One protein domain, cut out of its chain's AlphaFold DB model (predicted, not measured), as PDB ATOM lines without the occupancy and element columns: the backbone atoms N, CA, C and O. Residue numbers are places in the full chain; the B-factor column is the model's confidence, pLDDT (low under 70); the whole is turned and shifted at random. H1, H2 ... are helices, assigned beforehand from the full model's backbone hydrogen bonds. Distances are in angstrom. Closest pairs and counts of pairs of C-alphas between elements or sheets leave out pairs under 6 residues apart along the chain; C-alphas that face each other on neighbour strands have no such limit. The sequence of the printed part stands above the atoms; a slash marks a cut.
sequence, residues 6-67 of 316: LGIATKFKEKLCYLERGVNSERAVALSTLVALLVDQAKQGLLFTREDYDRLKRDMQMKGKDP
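Overview. This is residues 6 to 67 of the 316 residues of the protein "RNA-dependent RNA polymerase" of Gibberella moniliformis (strain M3125 / FGSC 7600) (UniProt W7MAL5). Two helices, H1 and H2, lie side by side in a helical hairpin, and a shorter helix, H4, is set off from them, so that the centres of the three make a triangle. The little helix H3 lies at one end, where the backbone turns from H2 towards H4, and residues 60 to 67 after H4 come back towards H1. The printed part has 62 residues with four named helices in the order H1, H2, H3, H4 and no named strand: the class is all helix. It is compact, with a radius of gyration of the C-alphas of 11.5 A, and its outline is elongated, spanning 34 by 19 by 19 A.

Arrangement. Begin with H1, residues 6 to 20, and H2, residues 26 to 39: they touch in a hairpin, and their closest C-alphas, those of Leu 6 and Leu 38, are 5.4 A apart. Their lines stand at a shallow tilt of 17 degrees, opposite ways. H3, residues 41 to 44, and H2 meet only through their link; H3 is apart from H1. H4, residues 50 to 59, is near H2, with 7 pairs of C-alphas within 10 A. H4 is only just apart from H1, the closest C-alphas being 8.2 A apart. In H1, H2 and H4 every O i to N i+4 pair is within hydrogen-bond range; H3 is too short for such a pair.

Along the chain. Find C-alpha 6 at (-42.491, 29.097, -24.424); from there H1 runs 20.8 A to C-alpha 20. H2 covers 20.2 A from C-alpha 26, at (-39.590, 32.479, -6.042), to C-alpha 39. H3 measures 5.4 A, and H4 runs 14.1 A to C-alpha 59 at (-29.458, 36.153, -12.029).

Size, cuts and confidence. The C-alphas of Arg 21 and Gly 45 are the two farthest apart, at 34.1 A. The printed part has no cut, and the links H1 to H2, H2 to H3 and H3 to H4 are tight. The mean pLDDT of the printed part is 92.7, and no printed residue is under 70.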
ATOM      1  N   LEU A   6     -41.418  29.638 -25.255       90.75
ATOM      2  CA  LEU A   6     -42.491  29.097 -24.424       90.75
ATOM      3  C   LEU A   6     -42.244  27.626 -24.052       90.75
ATOM      4  O   LEU A   6     -42.265  27.274 -22.873       90.75
ATOM      5  N   GLY A   7     -41.956  26.770 -25.040       91.62
ATOM      6  CA  GLY A   7     -41.703  25.345 -24.797       91.62
ATOM      7  C   GLY A   7     -40.430  25.107 -23.981       91.62
ATOM      8  O   GLY A   7     -40.429  24.314 -23.041       91.62
ATOM      9  N   ILE A   8     -39.366  25.856 -24.285       92.62
ATOM     10  CA  ILE A   8     -38.073  25.765 -23.591       92.62
ATOM     11  C   ILE A   8     -38.218  26.163 -22.113       92.62
ATOM     12  O   ILE A   8     -37.768  25.428 -21.232       92.62
ATOM     13  N   ALA A   9     -38.869  27.295 -21.834       94.19
ATOM     14  CA  ALA A   9     -39.092  27.793 -20.480       94.19
ATOM     15  C   ALA A   9     -40.041  26.883 -19.684       94.19
ATOM     16  O   ALA A   9     -39.795  26.634 -18.504       94.19
ATOM     17  N   THR A  10     -41.068  26.321 -20.330       95.06
ATOM     18  CA  THR A  10     -41.989  25.359 -19.702       95.06
ATOM     19  C   THR A  10     -41.261  24.081 -19.292       95.06
ATOM     20  O   THR A  10     -41.339  23.680 -18.130       95.06
ATOM     21  N   LYS A  11     -40.470  23.487 -20.198       95.81
ATOM     22  CA  LYS A  11     -39.678  22.286 -19.893       95.81
ATOM     23  C   LYS A  11     -38.643  22.554 -18.802       95.81
ATOM     24  O   LYS A  11     -38.388  21.712 -17.950       95.81
ATOM     25  N   PHE A  12     -38.034  23.736 -18.794       96.38
ATOM     26  CA  PHE A  12     -37.088  24.089 -17.741       96.38
ATOM     27  C   PHE A  12     -37.767  24.320 -16.385       96.38
ATOM     28  O   PHE A  12     -37.229  23.884 -15.369       96.38
ATOM     29  N   LYS A  13     -38.957  24.938 -16.356       96.88
ATOM     30  CA  LYS A  13     -39.776  25.070 -15.140       96.88
ATOM     31  C   LYS A  13     -40.083  23.708 -14.530       96.88
ATOM     32  O   LYS A  13     -39.922  23.553 -13.324       96.88
ATOM     33  N   GLU A  14     -40.478  22.735 -15.346       97.25
ATOM     34  CA  GLU A  14     -40.699  21.347 -14.923       97.25
ATOM     35  C   GLU A  14     -39.441  20.757 -14.265       97.25
ATOM     36  O   GLU A  14     -39.499  20.328 -13.115       97.25
ATOM     37  N   LYS A  15     -38.279  20.847 -14.932       97.12
ATOM     38  CA  LYS A  15     -36.986  20.369 -14.401       97.12
ATOM     39  C   LYS A  15     -36.572  21.051 -13.094       97.12
ATOM     40  O   LYS A  15     -35.960  20.420 -12.231       97.12
ATOM     41  N   LEU A  16     -36.848  22.349 -12.962       97.19
ATOM     42  CA  LEU A  16     -36.546  23.120 -11.757       97.19
ATOM     43  C   LEU A  16     -37.473  22.727 -10.605       97.19
ATOM     44  O   LEU A  16     -36.985  22.402  -9.528       97.19
ATOM     45  N   CYS A  17     -38.787  22.695 -10.832       96.81
ATOM     46  CA  CYS A  17     -39.761  22.336  -9.797       96.81
ATOM     47  C   CYS A  17     -39.582  20.884  -9.337       96.81
ATOM     48  O   CYS A  17     -39.710  20.593  -8.149       96.81
ATOM     49  N   TYR A  18     -39.221  19.990 -10.261       95.94
ATOM     50  CA  TYR A  18     -38.877  18.606  -9.951       95.94
ATOM     51  C   TYR A  18     -37.643  18.516  -9.041       95.94
ATOM     52  O   TYR A  18     -37.684  17.848  -8.008       95.94
ATOM     53  N   LEU A  19     -36.562  19.234  -9.375       93.81
ATOM     54  CA  LEU A  19     -35.349  19.291  -8.550       93.81
ATOM     55  C   LEU A  19     -35.616  19.899  -7.164       93.81
ATOM     56  O   LEU A  19     -35.095  19.412  -6.164       93.81
ATOM     57  N   GLU A  20     -36.397  20.977  -7.108       93.31
ATOM     58  CA  GLU A  20     -36.696  21.708  -5.872       93.31
ATOM     59  C   GLU A  20     -37.771  21.037  -5.014       93.31
ATOM     60  O   GLU A  20     -37.899  21.374  -3.838       93.31
ATOM     61  N   ARG A  21     -38.505  20.068  -5.574       91.06
ATOM     62  CA  ARG A  21     -39.610  19.350  -4.919       91.06
ATOM     63  C   ARG A  21     -40.716  20.295  -4.447       91.06
ATOM     64  O   ARG A  21     -41.313  20.110  -3.391       91.06
ATOM     65  N   GLY A  22     -40.976  21.325  -5.244       90.31
ATOM     66  CA  GLY A  22     -41.939  22.365  -4.927       90.31
ATOM     67  C   GLY A  22     -42.216  23.253  -6.129       90.31
ATOM     68  O   GLY A  22     -41.397  23.385  -7.034       90.31
ATOM     69  N   VAL A  23     -43.397  23.865  -6.130       95.00
ATOM     70  CA  VAL A  23     -43.865  24.762  -7.204       95.00
ATOM     71  C   VAL A  23     -44.065  26.200  -6.726       95.00
ATOM     72  O   VAL A  23     -44.541  27.046  -7.475       95.00
ATOM     73  N   ASN A  24     -43.717  26.481  -5.470       94.56
ATOM     74  CA  ASN A  24     -43.978  27.741  -4.777       94.56
ATOM     75  C   ASN A  24     -42.708  28.553  -4.474       94.56
ATOM     76  O   ASN A  24     -42.790  29.564  -3.782       94.56
ATOM     77  N   SER A  25     -41.539  28.126  -4.957       95.06
ATOM     78  CA  SER A  25     -40.318  28.916  -4.813       95.06
ATOM     79  C   SER A  25     -40.392  30.183  -5.666       95.06
ATOM     80  O   SER A  25     -41.042  30.208  -6.711       95.06
ATOM     81  N   GLU A  26     -39.675  31.232  -5.267       95.75
ATOM     82  CA  GLU A  26     -39.590  32.479  -6.042       95.75
ATOM     83  C   GLU A  26     -39.141  32.221  -7.493       95.75
ATOM     84  O   GLU A  26     -39.673  32.801  -8.438       95.75
ATOM     85  N   ARG A  27     -38.229  31.259  -7.688       95.69
ATOM     86  CA  ARG A  27     -37.756  30.813  -9.008       95.69
ATOM     87  C   ARG A  27     -38.861  30.135  -9.819       95.69
ATOM     88  O   ARG A  27     -39.017  30.431 -11.005       95.69
ATOM     89  N   ALA A  28     -39.649  29.259  -9.195       95.88
ATOM     90  CA  ALA A  28     -40.796  28.616  -9.833       95.88
ATOM     91  C   ALA A  28     -41.895  29.630 -10.195       95.88
ATOM     92  O   ALA A  28     -42.483  29.538 -11.275       95.88
ATOM     93  N   VAL A  29     -42.143  30.630  -9.343       96.31
ATOM     94  CA  VAL A  29     -43.094  31.723  -9.603       96.31
ATOM     95  C   VAL A  29     -42.608  32.615 -10.747       96.31
ATOM     96  O   VAL A  29     -43.385  32.919 -11.655       96.31
ATOM     97  N   ALA A  30     -41.320  32.965 -10.779       95.50
ATOM     98  CA  ALA A  30     -40.726  33.734 -11.872       95.50
ATOM     99  C   ALA A  30     -40.846  33.000 -13.216       95.50
ATOM    100  O   ALA A  30     -41.298  33.586 -14.198       95.50
ATOM    101  N   LEU A  31     -40.542  31.696 -13.258       95.88
ATOM    102  CA  LEU A  31     -40.738  30.890 -14.466       95.88
ATOM    103  C   LEU A  31     -42.218  30.733 -14.833       95.88
ATOM    104  O   LEU A  31     -42.541  30.742 -16.016       95.88
ATOM    105  N   SER A  32     -43.121  30.628 -13.854       95.81
ATOM    106  CA  SER A  32     -44.575  30.591 -14.091       95.81
ATOM    107  C   SER A  32     -45.080  31.882 -14.731       95.81
ATOM    108  O   SER A  32     -45.888  31.844 -15.655       95.81
ATOM    109  N   THR A  33     -44.561  33.014 -14.267       94.38
ATOM    110  CA  THR A  33     -44.875  34.337 -14.808       94.38
ATOM    111  C   THR A  33     -44.302  34.487 -16.214       94.38
ATOM    112  O   THR A  33     -45.011  34.909 -17.123       94.38
ATOM    113  N   LEU A  34     -43.050  34.064 -16.428       93.62
ATOM    114  CA  LEU A  34     -42.414  34.086 -17.744       93.62
ATOM    115  C   LEU A  34     -43.213  33.275 -18.767       93.62
ATOM    116  O   LEU A  34     -43.513  33.789 -19.840       93.62
ATOM    117  N   VAL A  35     -43.577  32.025 -18.457       93.88
ATOM    118  CA  VAL A  35     -44.333  31.202 -19.415       93.88
ATOM    119  C   VAL A  35     -45.699  31.808 -19.720       93.88
ATOM    120  O   VAL A  35     -46.095  31.789 -20.878       93.88
ATOM    121  N   ALA A  36     -46.378  32.416 -18.740       92.69
ATOM    122  CA  ALA A  36     -47.652  33.099 -18.967       92.69
ATOM    123  C   ALA A  36     -47.512  34.278 -19.946       92.69
ATOM    124  O   ALA A  36     -48.323  34.417 -20.855       92.69
ATOM    125  N   LEU A  37     -46.447  35.078 -19.821       91.38
ATOM    126  CA  LEU A  37     -46.161  36.174 -20.754       91.38
ATOM    127  C   LEU A  37     -45.782  35.667 -22.155       91.38
ATOM    128  O   LEU A  37     -46.145  36.279 -23.159       91.38
ATOM    129  N   LEU A  38     -45.079  34.532 -22.240       90.88
ATOM    130  CA  LEU A  38     -44.657  33.944 -23.514       90.88
ATOM    131  C   LEU A  38     -45.803  33.282 -24.301       90.88
ATOM    132  O   LEU A  38     -45.661  33.097 -25.509       90.88
ATOM    133  N   VAL A  39     -46.939  32.958 -23.669       89.56
ATOM    134  CA  VAL A  39     -48.128  32.427 -24.372       89.56
ATOM    135  C   VAL A  39     -48.663  33.430 -25.398       89.56
ATOM    136  O   VAL A  39     -49.016  33.040 -26.511       89.56
ATOM    137  N   ASP A  40     -48.659  34.723 -25.069       86.19
ATOM    138  CA  ASP A  40     -49.135  35.788 -25.959       86.19
ATOM    139  C   ASP A  40     -47.997  36.511 -26.704       86.19
ATOM    140  O   ASP A  40     -48.222  37.562 -27.309       86.19
ATOM    141  N   GLN A  41     -46.784  35.937 -26.731       84.00
ATOM    142  CA  GLN A  41     -45.590  36.565 -27.314       84.00
ATOM    143  C   GLN A  41     -45.825  37.081 -28.743       84.00
ATOM    144  O   GLN A  41     -45.476  38.218 -29.060       84.00
ATOM    145  N   ALA A  42     -46.467  36.269 -29.590       79.19
ATOM    146  CA  ALA A  42     -46.746  36.616 -30.983       79.19
ATOM    147  C   ALA A  42     -47.786  37.741 -31.141       79.19
ATOM    148  O   ALA A  42     -47.738  38.473 -32.125       79.19
ATOM    149  N   LYS A  43     -48.713  37.895 -30.183       83.75
ATOM    150  CA  LYS A  43     -49.763  38.929 -30.214       83.75
ATOM    151  C   LYS A  43     -49.288  40.257 -29.634       83.75
ATOM    152  O   LYS A  43     -49.717  41.308 -30.091       83.75
ATOM    153  N   GLN A  44     -48.422  40.199 -28.623       83.25
ATOM    154  CA  GLN A  44     -47.966  41.366 -27.863       83.25
ATOM    155  C   GLN A  44     -46.668  41.974 -28.413       83.25
ATOM    156  O   GLN A  44     -46.179  42.965 -27.879       83.25
ATOM    157  N   GLY A  45     -46.079  41.381 -29.459       84.25
ATOM    158  CA  GLY A  45     -44.810  41.848 -30.023       84.25
ATOM    159  C   GLY A  45     -43.642  41.762 -29.033       84.25
ATOM    160  O   GLY A  45     -42.698  42.542 -29.130       84.25
ATOM    161  N   LEU A  46     -43.707  40.838 -28.064       83.25
ATOM    162  CA  LEU A  46     -42.689  40.690 -27.025       83.25
ATOM    163  C   LEU A  46     -41.394  40.125 -27.623       83.25
ATOM    164  O   LEU A  46     -41.338  38.976 -28.080       83.25
ATOM    165  N   LEU A  47     -40.333  40.928 -27.576       86.69
ATOM    166  CA  LEU A  47     -38.982  40.487 -27.894       86.69
ATOM    167  C   LEU A  47     -38.386  39.814 -26.652       86.69
ATOM    168  O   LEU A  47     -38.082  40.484 -25.672       86.69
ATOM    169  N   PHE A  48     -38.248  38.492 -26.700       88.69
ATOM    170  CA  PHE A  48     -37.583  37.708 -25.663       88.69
ATOM    171  C   PHE A  48     -36.580  36.777 -26.332       88.69
ATOM    172  O   PHE A  48     -36.969  35.888 -27.099       88.69
ATOM    173  N   THR A  49     -35.294  37.029 -26.099       89.00
ATOM    174  CA  THR A  49     -34.207  36.335 -26.793       89.00
ATOM    175  C   THR A  49     -33.543  35.277 -25.914       89.00
ATOM    176  O   THR A  49     -33.899  35.049 -24.755       89.00
ATOM    177  N   ARG A  50     -32.540  34.598 -26.482       89.19
ATOM    178  CA  ARG A  50     -31.727  33.633 -25.739       89.19
ATOM    179  C   ARG A  50     -30.988  34.294 -24.585       89.19
ATOM    180  O   ARG A  50     -30.885  33.725 -23.504       89.19
ATOM    181  N   GLU A  51     -30.464  35.484 -24.844       92.56
ATOM    182  CA  GLU A  51     -29.669  36.261 -23.908       92.56
ATOM    183  C   GLU A  51     -30.506  36.651 -22.688       92.56
ATOM    184  O   GLU A  51     -30.017  36.529 -21.565       92.56
ATOM    185  N   ASP A  52     -31.775  37.022 -22.893       92.38
ATOM    186  CA  ASP A  52     -32.726  37.316 -21.814       92.38
ATOM    187  C   ASP A  52     -32.999  36.077 -20.952       92.38
ATOM    188  O   ASP A  52     -32.957  36.139 -19.720       92.38
ATOM    189  N   TYR A  53     -33.216  34.927 -21.594       92.19
ATOM    190  CA  TYR A  53     -33.441  33.653 -20.914       92.19
ATOM    191  C   TYR A  53     -32.223  33.196 -20.093       92.19
ATOM    192  O   TYR A  53     -32.349  32.842 -18.916       92.19
ATOM    193  N   ASP A  54     -31.029  33.235 -20.687       93.12
ATOM    194  CA  ASP A  54     -29.783  32.848 -20.022       93.12
ATOM    195  C   ASP A  54     -29.387  33.851 -18.929       93.12
ATOM    196  O   ASP A  54     -28.786  33.472 -17.919       93.12
ATOM    197  N   ARG A  55     -29.741  35.132 -19.084       95.50
ATOM    198  CA  ARG A  55     -29.597  36.140 -18.030       95.50
ATOM    199  C   ARG A  55     -30.516  35.840 -16.847       95.50
ATOM    200  O   ARG A  55     -30.002  35.713 -15.742       95.50
ATOM    201  N   LEU A  56     -31.816  35.631 -17.066       93.94
ATOM    202  CA  LEU A  56     -32.767  35.308 -15.992       93.94
ATOM    203  C   LEU A  56     -32.310  34.092 -15.171       93.94
ATOM    204  O   LEU A  56     -32.304  34.120 -13.940       93.94
ATOM    205  N   LYS A  57     -31.879  33.024 -15.854       94.75
ATOM    206  CA  LYS A  57     -31.384  31.810 -15.192       94.75
ATOM    207  C   LYS A  57     -30.139  32.057 -14.345       94.75
ATOM    208  O   LYS A  57     -30.016  31.446 -13.283       94.75
ATOM    209  N   ARG A  58     -29.214  32.901 -14.814       95.75
ATOM    210  CA  ARG A  58     -27.993  33.257 -14.073       95.75
ATOM    211  C   ARG A  58     -28.312  34.130 -12.867       95.75
ATOM    212  O   ARG A  58     -27.879  33.788 -11.771       95.75
ATOM    213  N   ASP A  59     -29.105  35.179 -13.066       95.69
ATOM    214  CA  ASP A  59     -29.458  36.153 -12.029       95.69
ATOM    215  C   ASP A  59     -30.191  35.467 -10.862       95.69
ATOM    216  O   ASP A  59     -29.904  35.736  -9.699       95.69
ATOM    217  N   MET A  60     -31.062  34.496 -11.162       94.69
ATOM    218  CA  MET A  60     -31.802  33.721 -10.155       94.69
ATOM    219  C   MET A  60     -31.155  32.370  -9.789       94.69
ATOM    220  O   MET A  60     -31.772  31.557  -9.100       94.69
ATOM    221  N   GLN A  61     -29.932  32.093 -10.261       94.44
ATOM    222  CA  GLN A  61     -29.168  30.865  -9.978       94.44
ATOM    223  C   GLN A  61     -29.969  29.561 -10.178       94.44
ATOM    224  O   GLN A  61     -29.915  28.628  -9.368       94.44
ATOM    225  N   MET A  62     -30.753  29.495 -11.253       94.81
ATOM    226  CA  MET A  62     -31.670  28.388 -11.515       94.81
ATOM    227  C   MET A  62     -30.938  27.138 -12.010       94.81
ATOM    228  O   MET A  62     -30.105  27.197 -12.918       94.81
ATOM    229  N   LYS A  63     -31.319  25.976 -11.472       93.69
ATOM    230  CA  LYS A  63     -30.872  24.653 -11.928       93.69
ATOM    231  C   LYS A  63     -32.087  23.775 -12.203       93.69
ATOM    232  O   LYS A  63     -33.129  23.957 -11.587       93.69
ATOM    233  N   GLY A  64     -31.937  22.828 -13.120       92.06
ATOM    234  CA  GLY A  64     -32.953  21.823 -13.408       92.06
ATOM    235  C   GLY A  64     -32.352  20.426 -13.342       92.06
ATOM    236  O   GLY A  64     -31.158  20.257 -13.597       92.06
ATOM    237  N   LYS A  65     -33.184  19.445 -13.006       93.56
ATOM    238  CA  LYS A  65     -32.884  18.015 -13.105       93.56
ATOM    239  C   LYS A  65     -33.912  17.387 -14.035       93.56
ATOM    240  O   LYS A  65     -35.084  17.744 -13.956       93.56
ATOM    241  N   ASP A  66     -33.471  16.481 -14.897       95.12
ATOM    242  CA  ASP A  66     -34.392  15.702 -15.720       95.12
ATOM    243  C   ASP A  66     -35.285  14.840 -14.810       95.12
ATOM    244  O   ASP A  66     -34.754  14.144 -13.936       95.12
ATOM    245  N   PRO A  67     -36.620  14.933 -14.943       95.56
ATOM    246  CA  PRO A  67     -37.526  14.143 -14.139       95.56
ATOM    247  C   PRO A  67     -37.387  12.656 -14.418       95.56
ATOM    248  O   PRO A  67     -37.388  12.226 -15.570       95.56
TER     249      PRO A  67